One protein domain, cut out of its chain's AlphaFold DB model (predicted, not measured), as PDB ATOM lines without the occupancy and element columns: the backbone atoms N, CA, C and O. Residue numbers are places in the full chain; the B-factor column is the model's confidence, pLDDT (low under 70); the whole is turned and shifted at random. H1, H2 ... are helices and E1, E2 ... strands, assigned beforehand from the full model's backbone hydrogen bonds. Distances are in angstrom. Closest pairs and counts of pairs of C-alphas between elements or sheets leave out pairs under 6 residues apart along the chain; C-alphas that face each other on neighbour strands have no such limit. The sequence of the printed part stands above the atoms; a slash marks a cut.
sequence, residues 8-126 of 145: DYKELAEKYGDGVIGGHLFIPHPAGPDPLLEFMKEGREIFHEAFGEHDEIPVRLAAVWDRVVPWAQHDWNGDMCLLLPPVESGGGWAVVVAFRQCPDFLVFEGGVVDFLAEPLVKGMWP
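What this domain is: This is residues 8 to 126 of the 145 residues of the protein "SMI1/KNR4 family protein" of Streptomyces hainanensis (UniProt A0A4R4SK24). A six-stranded antiparallel sheet, strongly twisted and curled, has the long helix H2 laid across one face over E3 and E4, with the short H3 on that same face. H4 packs on the sheet on the side away from H2, beginning beside E5, and meets H1, which grazes the sheet. The printed part has 119 residues, with four named helices and six named strands in the order H1 E1 E2 H2 H3 E3 E4 E5 E6 H4; the sheet runs E1 E2 E3 E4 E5 E6, and the class is mixed, helices and strands. It is compact, with a radius of gyration of the C-alphas of 13.7 A and spans of 37 by 29 by 28 A.

How they stand to each other: H1, residues 8 to 16, only grazes the sheet with its residues 9 to 16. E1, residues 19 to 21, is an edge strand and forms a hairpin with E2, residues 25 to 27, where N 21 and O 25 are 2.8 A apart. H2, residues 36 to 51, is on the sheet at a height of 8.1 A. E3, residues 69 to 74, is the antiparallel neighbour of E2, with N 26 and O 73 2.9 A apart. H2 runs across the strands, at 82 degrees to E3 on the local plane; their closest C-alphas, of Met 40 and Pro 70, are 5.2 A apart. H3, residues 59 to 62, is on the same face as H2, at a height of 9.1 A. E3 forms a meander, each strand the antiparallel neighbour of the one before, with E4, residues 80 to 84, E5, residues 94 to 99, and E6, residues 104 to 109. N and O pairs within hydrogen-bond range are N 83 and O 69, 2.7 A, N 82 and O 96, 2.8 A, and N 108 and O 95, 2.8 A. H2 and the sheet make two layers, a helix on one face of a sheet. H4, residues 112 to 122, is on the sheet and touches H1 at a steep tilt of 66 degrees, the closest C-alphas being those of Tyr 9 and Val 112, 5.9 A apart. H1 and H2 have every O i to N i+4 pair within hydrogen-bond range, H4 has 5 of 7, and H3 is too short for such a pair.

Where its parts are: H1 begins with C-alpha 8 at (35.446, 14.808, -5.440) and is 12.0 A long. H2, 22.0 A long, begins with C-alpha 36 at (23.878, 6.572, -13.630). E5 measures 16.1 A and E6 16.5 A. H4, 15.2 A long, ends with C-alpha 122 at (26.805, 27.937, 5.949).

The domain as a whole: The two C-alphas farthest apart, of Lys 15 and Asp 55, are 38.9 A apart. The printed part has no cut and no long link. The mean pLDDT of the printed part is 87.6; residue 33 alone is under 70.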
ATOM      1  N   ASP A   8      36.266  14.510  -6.616       88.56
ATOM      2  CA  ASP A   8      35.446  14.808  -5.440       88.56
ATOM      3  C   ASP A   8      34.007  14.278  -5.581       88.56
ATOM      4  O   ASP A   8      33.442  13.751  -4.626       88.56
ATOM      5  N   TYR A   9      33.431  14.330  -6.786       87.75
ATOM      6  CA  TYR A   9      32.144  13.695  -7.082       87.75
ATOM      7  C   TYR A   9      32.219  12.168  -6.954       87.75
ATOM      8  O   TYR A   9      31.313  11.552  -6.393       87.75
ATOM      9  N   LYS A  10      33.301  11.545  -7.446       87.31
ATOM     10  CA  LYS A  10      33.494  10.092  -7.312       87.31
ATOM     11  C   LYS A  10      33.615   9.685  -5.846       87.31
ATOM     12  O   LYS A  10      32.973   8.719  -5.454       87.31
ATOM     13  N   GLU A  11      34.391  10.425  -5.051       87.62
ATOM     14  CA  GLU A  11      34.538  10.164  -3.615       87.62
ATOM     15  C   GLU A  11      33.202  10.327  -2.875       87.62
ATOM     16  O   GLU A  11      32.851   9.488  -2.045       87.62
ATOM     17  N   LEU A  12      32.432  11.374  -3.199       85.44
ATOM     18  CA  LEU A  12      31.101  11.592  -2.634       85.44
ATOM     19  C   LEU A  12      30.174  10.407  -2.930       85.44
ATOM     20  O   LEU A  12      29.576   9.857  -2.006       85.44
ATOM     21  N   ALA A  13      30.085  10.002  -4.198       82.75
ATOM     22  CA  ALA A  13      29.255   8.878  -4.611       82.75
ATOM     23  C   ALA A  13      29.707   7.580  -3.920       82.75
ATOM     24  O   ALA A  13      28.905   6.935  -3.254       82.75
ATOM     25  N   GLU A  14      30.994   7.231  -3.993       83.56
ATOM     26  CA  GLU A  14      31.528   5.989  -3.420       83.56
ATOM     27  C   GLU A  14      31.299   5.886  -1.906       83.56
ATOM     28  O   GLU A  14      30.993   4.813  -1.385       83.56
ATOM     29  N   LYS A  15      31.444   7.000  -1.185       82.19
ATOM     30  CA  LYS A  15      31.381   7.004   0.276       82.19
ATOM     31  C   LYS A  15      29.958   7.043   0.826       82.19
ATOM     32  O   LYS A  15      29.726   6.496   1.904       82.19
ATOM     33  N   TYR A  16      29.041   7.719   0.139       73.25
ATOM     34  CA  TYR A  16      27.703   7.993   0.664       73.25
ATOM     35  C   TYR A  16      26.578   7.277  -0.092       73.25
ATOM     36  O   TYR A  16      25.470   7.204   0.438       73.25
ATOM     37  N   GLY A  17      26.858   6.681  -1.254       72.31
ATOM     38  CA  GLY A  17      25.867   5.954  -2.043       72.31
ATOM     39  C   GLY A  17      24.786   6.866  -2.633       72.31
ATOM     40  O   GLY A  17      24.974   8.077  -2.755       72.31
ATOM     41  N   ASP A  18      23.651   6.266  -3.001       77.62
ATOM     42  CA  ASP A  18      22.452   7.009  -3.400       77.62
ATOM     43  C   ASP A  18      21.885   7.752  -2.194       77.62
ATOM     44  O   ASP A  18      21.534   7.139  -1.176       77.62
ATOM     45  N   GLY A  19      21.711   9.062  -2.313       80.00
ATOM     46  CA  GLY A  19      21.183   9.839  -1.202       80.00
ATOM     47  C   GLY A  19      20.556  11.153  -1.601       80.00
ATOM     48  O   GLY A  19      20.709  11.643  -2.720       80.00
ATOM     49  N   VAL A  20      19.825  11.715  -0.644       84.38
ATOM     50  CA  VAL A  20      19.124  12.983  -0.796       84.38
ATOM     51  C   VAL A  20      19.750  14.017   0.129       84.38
ATOM     52  O   VAL A  20      19.657  13.935   1.357       84.38
ATOM     53  N   ILE A  21      20.362  15.032  -0.473       84.75
ATOM     54  CA  ILE A  21      20.919  16.186   0.228       84.75
ATOM     55  C   ILE A  21      19.838  17.240   0.423       84.75
ATOM     56  O   ILE A  21      19.047  17.523  -0.479       84.75
ATOM     57  N   GLY A  22      19.775  17.818   1.624       82.50
ATOM     58  CA  GLY A  22      18.788  18.849   1.950       82.50
ATOM     59  C   GLY A  22      17.342  18.361   1.821       82.50
ATOM     60  O   GLY A  22      16.431  19.176   1.715       82.50
ATOM     61  N   GLY A  23      17.116  17.046   1.748       83.12
ATOM     62  CA  GLY A  23      15.811  16.449   1.478       83.12
ATOM     63  C   GLY A  23      15.187  16.845   0.135       83.12
ATOM     64  O   GLY A  23      13.964  16.823   0.062       83.12
ATOM     65  N   HIS A  24      15.962  17.289  -0.863       82.81
ATOM     66  CA  HIS A  24      15.444  17.615  -2.205       82.81
ATOM     67  C   HIS A  24      16.434  17.400  -3.361       82.81
ATOM     68  O   HIS A  24      16.030  17.380  -4.523       82.81
ATOM     69  N   LEU A  25      17.732  17.275  -3.070       87.31
ATOM     70  CA  LEU A  25      18.769  17.071  -4.073       87.31
ATOM     71  C   LEU A  25      19.186  15.600  -4.087       87.31
ATOM     72  O   LEU A  25      19.985  15.170  -3.256       87.31
ATOM     73  N   PHE A  26      18.630  14.833  -5.018       86.44
ATOM     74  CA  PHE A  26      18.959  13.425  -5.197       86.44
ATOM     75  C   PHE A  26      20.270  13.268  -5.970       86.44
ATOM     76  O   PHE A  26      20.419  13.810  -7.069       86.44
ATOM     77  N   ILE A  27      21.209  12.516  -5.396       86.44
ATOM     78  CA  ILE A  27      22.490  12.169  -6.011       86.44
ATOM     79  C   ILE A  27      22.447  10.694  -6.415       86.44
ATOM     80  O   ILE A  27      22.480   9.838  -5.528       86.44
ATOM     81  N   PRO A  28      22.404  10.391  -7.725       80.56
ATOM     82  CA  PRO A  28      22.455   9.024  -8.209       80.56
ATOM     83  C   PRO A  28      23.860   8.431  -8.061       80.56
ATOM     84  O   PRO A  28      24.878   9.088  -8.300       80.56
ATOM     85  N   HIS A  29      23.902   7.151  -7.724       78.81
ATOM     86  CA  HIS A  29      25.094   6.355  -7.506       78.81
ATOM     87  C   HIS A  29      25.293   5.344  -8.648       78.81
ATOM     88  O   HIS A  29      24.329   4.743  -9.121       78.81
ATOM     89  N   PRO A  30      26.539   5.064  -9.086       74.69
ATOM     90  CA  PRO A  30      26.791   4.088 -10.151       74.69
ATOM     91  C   PRO A  30      26.280   2.670  -9.860       74.69
ATOM     92  O   PRO A  30      26.004   1.923 -10.794       74.69
ATOM     93  N   ALA A  31      26.211   2.286  -8.583       73.25
ATOM     94  CA  ALA A  31      25.678   0.996  -8.132       73.25
ATOM     95  C   ALA A  31      24.219   1.076  -7.649       73.25
ATOM     96  O   ALA A  31      23.745   0.135  -7.013       73.25
ATOM     97  N   GLY A  32      23.554   2.206  -7.891       70.88
ATOM     98  CA  GLY A  32      22.155   2.413  -7.552       70.88
ATOM     99  C   GLY A  32      21.191   1.596  -8.410       70.88
ATOM    100  O   GLY A  32      21.612   0.923  -9.358       70.88
ATOM    101  N   PRO A  33      19.886   1.637  -8.088       69.12
ATOM    102  CA  PRO A  33      18.864   0.934  -8.859       69.12
ATOM    103  C   PRO A  33      18.743   1.479 -10.291       69.12
ATOM    104  O   PRO A  33      18.407   0.722 -11.203       69.12
ATOM    105  N   ASP A  34      19.073   2.759 -10.488       70.38
ATOM    106  CA  ASP A  34      19.022   3.441 -11.776       70.38
ATOM    107  C   ASP A  34      20.416   3.544 -12.425       70.38
ATOM    108  O   ASP A  34      21.392   3.923 -11.770       70.38
ATOM    109  N   PRO A  35      20.557   3.256 -13.735       80.94
ATOM    110  CA  PRO A  35      21.837   3.385 -14.419       80.94
ATOM    111  C   PRO A  35      22.305   4.849 -14.493       80.94
ATOM    112  O   PRO A  35      21.841   5.619 -15.334       80.94
ATOM    113  N   LEU A  36      23.305   5.216 -13.681       83.50
ATOM    114  CA  LEU A  36      23.878   6.572 -13.630       83.50
ATOM    115  C   LEU A  36      24.236   7.145 -15.012       83.50
ATOM    116  O   LEU A  36      24.058   8.330 -15.280       83.50
ATOM    117  N   LEU A  37      24.756   6.303 -15.906       85.12
ATOM    118  CA  LEU A  37      25.143   6.726 -17.252       85.12
ATOM    119  C   LEU A  37      23.941   7.125 -18.114       85.12
ATOM    120  O   LEU A  37      24.073   8.036 -18.929       85.12
ATOM    121  N   GLU A  38      22.802   6.452 -17.956       86.31
ATOM    122  CA  GLU A  38      21.572   6.818 -18.660       86.31
ATOM    123  C   GLU A  38      20.974   8.086 -18.049       86.31
ATOM    124  O   GLU A  38      20.713   9.027 -18.792       86.31
ATOM    125  N   PHE A  39      20.945   8.197 -16.714       88.12
ATOM    126  CA  PHE A  39      20.581   9.440 -16.020       88.12
ATOM    127  C   PHE A  39      21.361  10.656 -16.554       88.12
ATOM    128  O   PHE A  39      20.781  11.685 -16.901       88.12
ATOM    129  N   MET A  40      22.688  10.535 -16.674       91.00
ATOM    130  CA  MET A  40      23.546  11.614 -17.177       91.00
ATOM    131  C   MET A  40      23.257  11.978 -18.641       91.00
ATOM    132  O   MET A  40      23.384  13.143 -19.023       91.00
ATOM    133  N   LYS A  41      22.910  10.998 -19.484       90.62
ATOM    134  CA  LYS A  41      22.583  11.245 -20.895       90.62
ATOM    135  C   LYS A  41      21.227  11.923 -21.023       90.62
ATOM    136  O   LYS A  41      21.163  12.992 -21.626       90.62
ATOM    137  N   GLU A  42      20.198  11.339 -20.419       91.44
ATOM    138  CA  GLU A  42      18.826  11.847 -20.453       91.44
ATOM    139  C   GLU A  42      18.754  13.250 -19.849       91.44
ATOM    140  O   GLU A  42      18.216  14.166 -20.464       91.44
ATOM    141  N   GLY A  43      19.391  13.470 -18.694       92.00
ATOM    142  CA  GLY A  43      19.434  14.788 -18.063       92.00
ATOM    143  C   GLY A  43      20.081  15.857 -18.948       92.00
ATOM    144  O   GLY A  43      19.666  17.014 -18.926       92.00
ATOM    145  N   ARG A  44      21.075  15.491 -19.768       93.69
ATOM    146  CA  ARG A  44      21.722  16.430 -20.693       93.69
ATOM    147  C   ARG A  44      20.832  16.727 -21.897       93.69
ATOM    148  O   ARG A  44      20.803  17.863 -22.355       93.69
ATOM    149  N   GLU A  45      20.112  15.732 -22.401       94.19
ATOM    150  CA  GLU A  45      19.123  15.929 -23.465       94.19
ATOM    151  C   GLU A  45      18.001  16.863 -22.996       94.19
ATOM    152  O   GLU A  45      17.734  17.865 -23.656       94.19
ATOM    153  N   ILE A  46      17.450  16.615 -21.803       92.69
ATOM    154  CA  ILE A  46      16.443  17.477 -21.165       92.69
ATOM    155  C   ILE A  46      16.983  18.897 -20.971       92.69
ATOM    156  O   ILE A  46      16.274  19.870 -21.220       92.69
ATOM    157  N   PHE A  47      18.239  19.037 -20.542       93.50
ATOM    158  CA  PHE A  47      18.892  20.337 -20.420       93.50
ATOM    159  C   PHE A  47      18.934  21.097 -21.746       93.50
ATOM    160  O   PHE A  47      18.534  22.259 -21.801       93.50
ATOM    161  N   HIS A  48      19.382  20.447 -22.817       94.44
ATOM    162  CA  HIS A  48      19.455  21.080 -24.128       94.44
ATOM    163  C   HIS A  48      18.076  21.411 -24.702       94.44
ATOM    164  O   HIS A  48      17.926  22.463 -25.313       94.44
ATOM    165  N   GLU A  49      17.071  20.566 -24.479       92.69
ATOM    166  CA  GLU A  49      15.692  20.852 -24.884       92.69
ATOM    167  C   GLU A  49      15.119  22.050 -24.117       92.69
ATOM    168  O   GLU A  49      14.528  22.947 -24.713       92.69
ATOM    169  N   ALA A  50      15.328  22.103 -22.800       90.19
ATOM    170  CA  ALA A  50      14.763  23.146 -21.950       90.19
ATOM    171  C   ALA A  50      15.449  24.512 -22.113       90.19
ATOM    172  O   ALA A  50      14.799  25.542 -21.943       90.19
ATOM    173  N   PHE A  51      16.752  24.532 -22.416       92.31
ATOM    174  CA  PHE A  51      17.569  25.751 -22.401       92.31
ATOM    175  C   PHE A  51      18.252  26.074 -23.740       92.31
ATOM    176  O   PHE A  51      19.007  27.041 -23.817       92.31
ATOM    177  N   GLY A  52      18.007  25.300 -24.801       89.25
ATOM    178  CA  GLY A  52      18.677  25.461 -26.098       89.25
ATOM    179  C   GLY A  52      18.398  26.786 -26.815       89.25
ATOM    180  O   GLY A  52      19.241  27.246 -27.580       89.25
ATOM    181  N   GLU A  53      17.252  27.411 -26.545       88.81
ATOM    182  CA  GLU A  53      16.857  28.712 -27.107       88.81
ATOM    183  C   GLU A  53      17.042  29.869 -26.107       88.81
ATOM    184  O   GLU A  53      16.514  30.959 -26.308       88.81
ATOM    185  N   HIS A  54      17.759  29.645 -25.001       88.88
ATOM    186  CA  HIS A  54      17.956  30.670 -23.982       88.88
ATOM    187  C   HIS A  54      18.981  31.721 -24.431       88.88
ATOM    188  O   HIS A  54      20.131  31.392 -24.718       88.88
ATOM    189  N   ASP A  55      18.591  32.997 -24.427       84.31
ATOM    190  CA  ASP A  55      19.437  34.088 -24.933       84.31
ATOM    191  C   ASP A  55      20.618  34.428 -24.001       84.31
ATOM    192  O   ASP A  55      21.684  34.852 -24.451       84.31
ATOM    193  N   GLU A  56      20.453  34.226 -22.691       90.31
ATOM    194  CA  GLU A  56      21.435  34.621 -21.672       90.31
ATOM    195  C   GLU A  56      22.137  33.402 -21.054       90.31
ATOM    196  O   GLU A  56      21.855  32.998 -19.928       90.31
ATOM    197  N   ILE A  57      23.049  32.777 -21.803       93.62
ATOM    198  CA  ILE A  57      23.875  31.665 -21.302       93.62
ATOM    199  C   ILE A  57      25.213  32.215 -20.770       93.62
ATOM    200  O   ILE A  57      25.953  32.853 -21.528       93.62
ATOM    201  N   PRO A  58      25.595  31.949 -19.503       94.81
ATOM    202  CA  PRO A  58      26.882  32.378 -18.965       94.81
ATOM    203  C   PRO A  58      28.063  31.876 -19.800       94.81
ATOM    204  O   PRO A  58      28.111  30.707 -20.180       94.81
ATOM    205  N   VAL A  59      29.079  32.723 -20.000       93.69
ATOM    206  CA  VAL A  59      30.267  32.412 -20.827       93.69
ATOM    207  C   VAL A  59      30.916  31.078 -20.440       93.69
ATOM    208  O   VAL A  59      31.280  30.281 -21.305       93.69
ATOM    209  N   ARG A  60      31.027  30.807 -19.133       93.69
ATOM    210  CA  ARG A  60      31.625  29.576 -18.597       93.69
ATOM    211  C   ARG A  60      30.852  28.313 -18.993       93.69
ATOM    212  O   ARG A  60      31.486  27.283 -19.235       93.69
ATOM    213  N   LEU A  61      29.522  28.406 -19.053       95.44
ATOM    214  CA  LEU A  61      28.611  27.338 -19.465       95.44
ATOM    215  C   LEU A  61      28.602  27.190 -20.988       95.44
ATOM    216  O   LEU A  61      28.786  26.083 -21.487       95.44
ATOM    217  N   ALA A  62      28.501  28.302 -21.723       95.00
ATOM    218  CA  ALA A  62      28.539  28.316 -23.185       95.00
ATOM    219  C   ALA A  62      29.806  27.638 -23.742       95.00
ATOM    220  O   ALA A  62      29.731  26.855 -24.684       95.00
ATOM    221  N   ALA A  63      30.965  27.861 -23.110       94.56
ATOM    222  CA  ALA A  63      32.238  27.264 -23.521       94.56
ATOM    223  C   ALA A  63      32.274  25.724 -23.439       94.56
ATOM    224  O   ALA A  63      33.139  25.091 -24.047       94.56
ATOM    225  N   VAL A  64      31.380  25.110 -22.660       94.88
ATOM    226  CA  VAL A  64      31.354  23.658 -22.426       94.88
ATOM    227  C   VAL A  64      29.964  23.056 -22.601       94.88
ATOM    228  O   VAL A  64      29.733  21.959 -22.101       94.88
ATOM    229  N   TRP A  65      29.080  23.749 -23.322       94.81
ATOM    230  CA  TRP A  65      27.656  23.442 -23.458       94.81
ATOM    231  C   TRP A  65      27.382  21.954 -23.713       94.81
ATOM    232  O   TRP A  65      26.713  21.309 -22.917       94.81
ATOM    233  N   ASP A  66      28.012  21.359 -24.729       94.00
ATOM    234  CA  ASP A  66      27.784  19.950 -25.108       94.00
ATOM    235  C   ASP A  66      28.495  18.924 -24.200       94.00
ATOM    236  O   ASP A  66      28.348  17.702 -24.342       94.00
ATOM    237  N   ARG A  67      29.328  19.409 -23.275       93.62
ATOM    238  CA  ARG A  67      30.157  18.599 -22.372       93.62
ATOM    239  C   ARG A  67      29.695  18.664 -20.918       93.62
ATOM    240  O   ARG A  67      30.377  18.090 -20.070       93.62
ATOM    241  N   VAL A  68      28.602  19.368 -20.624       94.75
ATOM    242  CA  VAL A  68      28.030  19.392 -19.274       94.75
ATOM    243  C   VAL A  68      27.608  17.991 -18.849       94.75
ATOM    244  O   VAL A  68      27.236  17.159 -19.680       94.75
ATOM    245  N   VAL A  69      27.680  17.723 -17.548       93.75
ATOM    246  CA  VAL A  69      27.279  16.434 -16.980       93.75
ATOM    247  C   VAL A  69      26.255  16.671 -15.871       93.75
ATOM    248  O   VAL A  69      26.628  17.211 -14.831       93.75
ATOM    249  N   PRO A  70      24.982  16.290 -16.054       93.25
ATOM    250  CA  PRO A  70      24.015  16.266 -14.963       93.25
ATOM    251  C   PRO A  70      24.495  15.332 -13.857       93.25
ATOM    252  O   PRO A  70      24.894  14.207 -14.140       93.25
ATOM    253  N   TRP A  71      24.484  15.787 -12.609       90.12
ATOM    254  CA  TRP A  71      25.026  15.002 -11.488       90.12
ATOM    255  C   TRP A  71      24.059  14.837 -10.323       90.12
ATOM    256  O   TRP A  71      24.297  13.992  -9.466       90.12
ATOM    257  N   ALA A  72      22.986  15.623 -10.297       89.06
ATOM    258  CA  ALA A  72      21.930  15.512  -9.308       89.06
ATOM    259  C   ALA A  72      20.597  15.999  -9.882       89.06
ATOM    260  O   ALA A  72      20.560  16.852 -10.776       89.06
ATOM    261  N   GLN A  73      19.510  15.455  -9.343       80.38
ATOM    262  CA  GLN A  73      18.147  15.847  -9.674       80.38
ATOM    263  C   GLN A  73      17.511  16.563  -8.489       80.38
ATOM    264  O   GLN A  73      17.597  16.101  -7.353       80.38
ATOM    265  N   HIS A  74      16.841  17.677  -8.768       82.75
ATOM    266  CA  HIS A  74      16.074  18.395  -7.766       82.75
ATOM    267  C   HIS A  74      14.595  17.985  -7.834       82.75
ATOM    268  O   HIS A  74      13.904  18.287  -8.809       82.75
ATOM    269  N   ASP A  75      14.092  17.318  -6.796       75.81
ATOM    270  CA  ASP A  75      12.735  16.743  -6.775       75.81
ATOM    271  C   ASP A  75      11.614  17.786  -6.585       75.81
ATOM    272  O   ASP A  75      10.454  17.538  -6.912       75.81
ATOM    273  N   TRP A  76      11.957  18.975  -6.077       71.88
ATOM    274  CA  TRP A  76      10.974  19.975  -5.654       71.88
ATOM    275  C   TRP A  76      10.566  20.989  -6.735       71.88
ATOM    276  O   TRP A  76       9.380  21.270  -6.893       71.88
ATOM    277  N   ASN A  77      11.514  21.563  -7.478       76.62
ATOM    278  CA  ASN A  77      11.244  22.576  -8.510       76.62
ATOM    279  C   ASN A  77      11.743  22.175  -9.912       76.62
ATOM    280  O   ASN A  77      11.482  22.894 -10.877       76.62
ATOM    281  N   GLY A  78      12.408  21.020 -10.031       80.31
ATOM    282  CA  GLY A  78      12.948  20.519 -11.290       80.31
ATOM    283  C   GLY A  78      14.187  21.262 -11.790       80.31
ATOM    284  O   GLY A  78      14.481  21.160 -12.981       80.31
ATOM    285  N   ASP A  79      14.881  22.011 -10.926       90.31
ATOM    286  CA  ASP A  79      16.180  22.602 -11.250       90.31
ATOM    287  C   ASP A  79      17.195  21.509 -11.605       90.31
ATOM    288  O   ASP A  79      17.226  20.429 -11.007       90.31
ATOM    289  N   MET A  80      18.049  21.800 -12.584       91.06
ATOM    290  CA  MET A  80      19.078  20.863 -13.028       91.06
ATOM    291  C   MET A  80      20.437  21.247 -12.462       91.06
ATOM    292  O   MET A  80      20.883  22.385 -12.612       91.06
ATOM    293  N   CYS A  81      21.109  20.277 -11.840       93.06
ATOM    294  CA  CYS A  81      22.456  20.440 -11.312       93.06
ATOM    295  C   CYS A  81      23.468  19.808 -12.272       93.06
ATOM    296  O   CYS A  81      23.435  18.604 -12.537       93.06
ATOM    297  N   LEU A  82      24.369  20.634 -12.797       94.94
ATOM    298  CA  LEU A  82      25.303  20.289 -13.863       94.94
ATOM    299  C   LEU A  82      26.750  20.470 -13.404       94.94
ATOM    300  O   LEU A  82      27.075  21.415 -12.692       94.94
ATOM    301  N   LEU A  83      27.625  19.583 -13.862       95.19
ATOM    302  CA  LEU A  83      29.071  19.708 -13.778       95.19
ATOM    303  C   LEU A  83      29.598  20.310 -15.068       95.19
ATOM    304  O   LEU A  83      29.287  19.840 -16.168       95.19
ATOM    305  N   LEU A  84      30.449  21.314 -14.926       95.44
ATOM    306  CA  LEU A  84      31.112  21.978 -16.030       95.44
ATOM    307  C   LEU A  84      32.572  21.531 -16.061       95.44
ATOM    308  O   LEU A  84      33.351  21.938 -15.193       95.44
ATOM    309  N   PRO A  85      32.986  20.745 -17.071       94.38
ATOM    310  CA  PRO A  85      34.382  20.355 -17.193       94.38
ATOM    311  C   PRO A  85      35.274  21.582 -17.406       94.38
ATOM    312  O   PRO A  85      34.798  22.593 -17.943       94.38
ATOM    313  N   PRO A  86      36.562  21.504 -17.038       92.25
ATOM    314  CA  PRO A  86      37.536  22.553 -17.318       92.25
ATOM    315  C   PRO A  86      37.544  22.930 -18.802       92.25
ATOM    316  O   PRO A  86      37.494  22.053 -19.672       92.25
ATOM    317  N   VAL A  87      37.595  24.228 -19.115       90.06
ATOM    318  CA  VAL A  87      37.713  24.690 -20.512       90.06
ATOM    319  C   VAL A  87      39.066  24.261 -21.086       90.06
ATOM    320  O   VAL A  87      39.123  23.705 -22.182       90.06
ATOM    321  N   GLU A  88      40.129  24.434 -20.301       87.62
ATOM    322  CA  GLU A  88      41.506  24.082 -20.644       87.62
ATOM    323  C   GLU A  88      42.053  22.974 -19.734       87.62
ATOM    324  O   GLU A  88      41.555  22.737 -18.629       87.62
ATOM    325  N   SER A  89      43.103  22.292 -20.198       79.81
ATOM    326  CA  SER A  89      43.783  21.253 -19.420       79.81
ATOM    327  C   SER A  89      44.389  21.839 -18.141       79.81
ATOM    328  O   SER A  89      45.127  22.820 -18.199       79.81
ATOM    329  N   GLY A  90      44.088  21.235 -16.990       76.56
ATOM    330  CA  GLY A  90      44.537  21.710 -15.675       76.56
ATOM    331  C   GLY A  90      43.641  22.771 -15.027       76.56
ATOM    332  O   GLY A  90      43.939  23.199 -13.914       76.56
ATOM    333  N   GLY A  91      42.549  23.184 -15.680       83.31
ATOM    334  CA  GLY A  91      41.528  24.028 -15.056       83.31
ATOM    335  C   GLY A  91      40.659  23.269 -14.043       83.31
ATOM    336  O   GLY A  91      40.668  22.038 -13.988       83.31
ATOM    337  N   GLY A  92      39.888  24.018 -13.253       89.50
ATOM    338  CA  GLY A  92      38.942  23.474 -12.278       89.50
ATOM    339  C   GLY A  92      37.582  23.111 -12.880       89.50
ATOM    340  O   GLY A  92      37.166  23.643 -13.919       89.50
ATOM    341  N   TRP A  93      36.885  22.198 -12.206       94.38
ATOM    342  CA  TRP A  93      35.459  21.976 -12.425       94.38
ATOM    343  C   TRP A  93      34.643  23.117 -11.815       94.38
ATOM    344  O   TRP A  93      35.120  23.842 -10.943       94.38
ATOM    345  N   ALA A  94      33.423  23.273 -12.312       95.56
ATOM    346  CA  ALA A  94      32.426  24.176 -11.758       95.56
ATOM    347  C   ALA A  94      31.078  23.452 -11.673       95.56
ATOM    348  O   ALA A  94      30.834  22.492 -12.412       95.56
ATOM    349  N   VAL A  95      30.198  23.939 -10.808       95.44
ATOM    350  CA  VAL A  95      28.808  23.492 -10.698       95.44
ATOM    351  C   VAL A  95      27.898  24.566 -11.282       95.44
ATOM    352  O   VAL A  95      28.118  25.757 -11.083       95.44
ATOM    353  N   VAL A  96      26.864  24.154 -12.008       95.50
ATOM    354  CA  VAL A  96      25.772  25.035 -12.422       95.50
ATOM    355  C   VAL A  96      24.456  24.519 -11.880       95.50
ATOM    356  O   VAL A  96      24.163  23.331 -11.993       95.50
ATOM    357  N   VAL A  97      23.650  25.436 -11.352       94.06
ATOM    358  CA  VAL A  97      22.218  25.226 -11.132       94.06
ATOM    359  C   VAL A  97      21.470  25.962 -12.239       94.06
ATOM    360  O   VAL A  97      21.565  27.185 -12.341       94.06
ATOM    361  N   ALA A  98      20.764  25.215 -13.084       93.62
ATOM    362  CA  ALA A  98      19.876  25.760 -14.105       93.62
ATOM    363  C   ALA A  98      18.447  25.800 -13.552       93.62
ATOM    364  O   ALA A  98      17.847  24.751 -13.291       93.62
ATOM    365  N   PHE A  99      17.920  27.008 -13.354       91.38
ATOM    366  CA  PHE A  99      16.612  27.222 -12.743       91.38
ATOM    367  C   PHE A  99      15.499  26.975 -13.756       91.38
ATOM    368  O   PHE A  99      15.367  27.701 -14.739       91.38
ATOM    369  N   ARG A 100      14.659  25.962 -13.526       85.31
ATOM    370  CA  ARG A 100      13.641  25.569 -14.519       85.31
ATOM    371  C   ARG A 100      12.445  26.518 -14.557       85.31
ATOM    372  O   ARG A 100      11.866  26.753 -15.612       85.31
ATOM    373  N   GLN A 101      12.041  27.034 -13.398       81.81
ATOM    374  CA  GLN A 101      10.826  27.851 -13.263       81.81
ATOM    375  C   GLN A 101      11.030  29.321 -13.649       81.81
ATOM    376  O   GLN A 101      10.070  30.019 -13.966       81.81
ATOM    377  N   CYS A 102      12.271  29.792 -13.604       80.75
ATOM    378  CA  CYS A 102      12.678  31.123 -14.021       80.75
ATOM    379  C   CYS A 102      14.022  30.939 -14.723       80.75
ATOM    380  O   CYS A 102      15.024  30.917 -14.011       80.75
ATOM    381  N   PRO A 103      14.024  30.717 -16.051       80.25
ATOM    382  CA  PRO A 103      15.218  30.352 -16.800       80.25
ATOM    383  C   PRO A 103      16.362  31.327 -16.517       80.25
ATOM    384  O   PRO A 103      16.310  32.498 -16.876       80.25
ATOM    385  N   ASP A 104      17.324  30.841 -15.744       90.12
ATOM    386  CA  ASP A 104      18.509  31.552 -15.284       90.12
ATOM    387  C   ASP A 104      19.526  30.496 -14.826       90.12
ATOM    388  O   ASP A 104      19.181  29.332 -14.570       90.12
ATOM    389  N   PHE A 105      20.784  30.895 -14.713       94.19
ATOM    390  CA  PHE A 105      21.892  30.014 -14.389       94.19
ATOM    391  C   PHE A 105      22.716  30.581 -13.242       94.19
ATOM    392  O   PHE A 105      23.293  31.663 -13.336       94.19
ATOM    393  N   LEU A 106      22.874  29.792 -12.184       93.81
ATOM    394  CA  LEU A 106      23.846  30.073 -11.137       93.81
ATOM    395  C   LEU A 106      25.106  29.246 -11.384       93.81
ATOM    396  O   LEU A 106      25.077  28.027 -11.240       93.81
ATOM    397  N   VAL A 107      26.208  29.912 -11.733       95.12
ATOM    398  CA  VAL A 107      27.532  29.286 -11.865       95.12
ATOM    399  C   VAL A 107      28.277  29.388 -10.538       95.12
ATOM    400  O   VAL A 107      28.414  30.475  -9.978       95.12
ATOM    401  N   PHE A 108      28.793  28.260 -10.065       94.62
ATOM    402  CA  PHE A 108      29.629  28.147  -8.880       94.62
ATOM    403  C   PHE A 108      30.993  27.571  -9.269       94.62
ATOM    404  O   PHE A 108      31.082  26.453  -9.776       94.62
ATOM    405  N   GLU A 109      32.058  28.336  -9.044       92.62
ATOM    406  CA  GLU A 109      33.426  27.864  -9.271       92.62
ATOM    407  C   GLU A 109      33.847  26.922  -8.139       92.62
ATOM    408  O   GLU A 109      33.732  27.279  -6.967       92.62
ATOM    409  N   GLY A 110      34.351  25.738  -8.487       90.12
ATOM    410  CA  GLY A 110      34.706  24.699  -7.522       90.12
ATOM    411  C   GLY A 110      34.016  23.364  -7.791       90.12
ATOM    412  O   GLY A 110      33.165  23.232  -8.676       90.12
ATOM    413  N   GLY A 111      34.430  22.352  -7.031       90.06
ATOM    414  CA  GLY A 111      33.882  21.005  -7.133       90.06
ATOM    415  C   GLY A 111      32.482  20.871  -6.526       90.06
ATOM    416  O   GLY A 111      31.927  21.807  -5.946       90.06
ATOM    417  N   VAL A 112      31.920  19.669  -6.617       91.06
ATOM    418  CA  VAL A 112      30.646  19.317  -5.973       91.06
ATOM    419  C   VAL A 112      30.743  19.476  -4.464       91.06
ATOM    420  O   VAL A 112      29.819  19.988  -3.841       91.06
ATOM    421  N   VAL A 113      31.863  19.068  -3.867       89.38
ATOM    422  CA  VAL A 113      32.038  19.150  -2.412       89.38
ATOM    423  C   VAL A 113      32.089  20.605  -1.944       89.38
ATOM    424  O   VAL A 113      31.447  20.944  -0.949       89.38
ATOM    425  N   ASP A 114      32.779  21.476  -2.686       90.88
ATOM    426  CA  ASP A 114      32.826  22.913  -2.394       90.88
ATOM    427  C   ASP A 114      31.432  23.539  -2.504       90.88
ATOM    428  O   ASP A 114      31.005  24.272  -1.609       90.88
ATOM    429  N   PHE A 115      30.695  23.191  -3.565       92.12
ATOM    430  CA  PHE A 115      29.319  23.638  -3.757       92.12
ATOM    431  C   PHE A 115      28.416  23.196  -2.604       92.12
ATOM    432  O   PHE A 115      27.659  24.010  -2.094       92.12
ATOM    433  N   LEU A 116      28.505  21.934  -2.165       90.06
ATOM    434  CA  LEU A 116      27.682  21.382  -1.084       90.06
ATOM    435  C   LEU A 116      28.047  21.933   0.300       90.06
ATOM    436  O   LEU A 116      27.195  21.968   1.191       90.06
ATOM    437  N   ALA A 117      29.279  22.402   0.498       89.62
ATOM    438  CA  ALA A 117      29.681  23.025   1.753       89.62
ATOM    439  C   ALA A 117      28.922  24.340   2.021       89.62
ATOM    440  O   ALA A 117      28.589  24.627   3.172       89.62
ATOM    441  N   GLU A 118      28.593  25.124   0.987       88.50
ATOM    442  CA  GLU A 118      27.815  26.365   1.129       88.50
ATOM    443  C   GLU A 118      26.421  26.136   1.766       88.50
ATOM    444  O   GLU A 118      26.155  26.694   2.839       88.50
ATOM    445  N   PRO A 119      25.531  25.288   1.214       86.88
ATOM    446  CA  PRO A 119      24.225  25.034   1.803       86.88
ATOM    447  C   PRO A 119      24.311  24.260   3.121       86.88
ATOM    448  O   PRO A 119      23.602  24.599   4.068       86.88
ATOM    449  N   LEU A 120      25.183  23.250   3.225       86.38
ATOM    450  CA  LEU A 120      25.186  22.339   4.377       86.38
ATOM    451  C   LEU A 120      25.893  22.903   5.608       86.38
ATOM    452  O   LEU A 120      25.485  22.613   6.730       86.38
ATOM    453  N   VAL A 121      26.946  23.700   5.419       85.94
ATOM    454  CA  VAL A 121      27.735  24.253   6.530       85.94
ATOM    455  C   VAL A 121      27.332  25.691   6.827       85.94
ATOM    456  O   VAL A 121      27.230  26.069   7.993       85.94
ATOM    457  N   LYS A 122      27.096  26.503   5.789       85.12
ATOM    458  CA  LYS A 122      26.805  27.937   5.949       85.12
ATOM    459  C   LYS A 122      25.314  28.265   5.854       85.12
ATOM    460  O   LYS A 122      24.936  29.402   6.125       85.12
ATOM    461  N   GLY A 123      24.466  27.304   5.477       83.94
ATOM    462  CA  GLY A 123      23.037  27.543   5.259       83.94
ATOM    463  C   GLY A 123      22.752  28.428   4.042       83.94
ATOM    464  O   GLY A 123      21.678  29.022   3.956       83.94
ATOM    465  N   MET A 124      23.713  28.554   3.120       86.31
ATOM    466  CA  MET A 124      23.604  29.386   1.923       86.31
ATOM    467  C   MET A 124      23.096  28.549   0.752       86.31
ATOM    468  O   MET A 124      23.866  27.989  -0.020       86.31
ATOM    469  N   TRP A 125      21.776  28.448   0.649       88.12
ATOM    470  CA  TRP A 125      21.111  27.674  -0.393       88.12
ATOM    471  C   TRP A 125      20.920  28.488  -1.679       88.12
ATOM    472  O   TRP A 125      20.713  29.708  -1.598       88.12
ATOM    473  N   PRO A 126      20.929  27.841  -2.864       87.25
ATOM    474  CA  PRO A 126      20.480  28.479  -4.093       87.25
ATOM    475  C   PRO A 126      19.077  29.073  -3.934       87.25
ATOM    476  O   PRO A 126      18.247  28.617  -3.139       87.25
TER     477      PRO A 126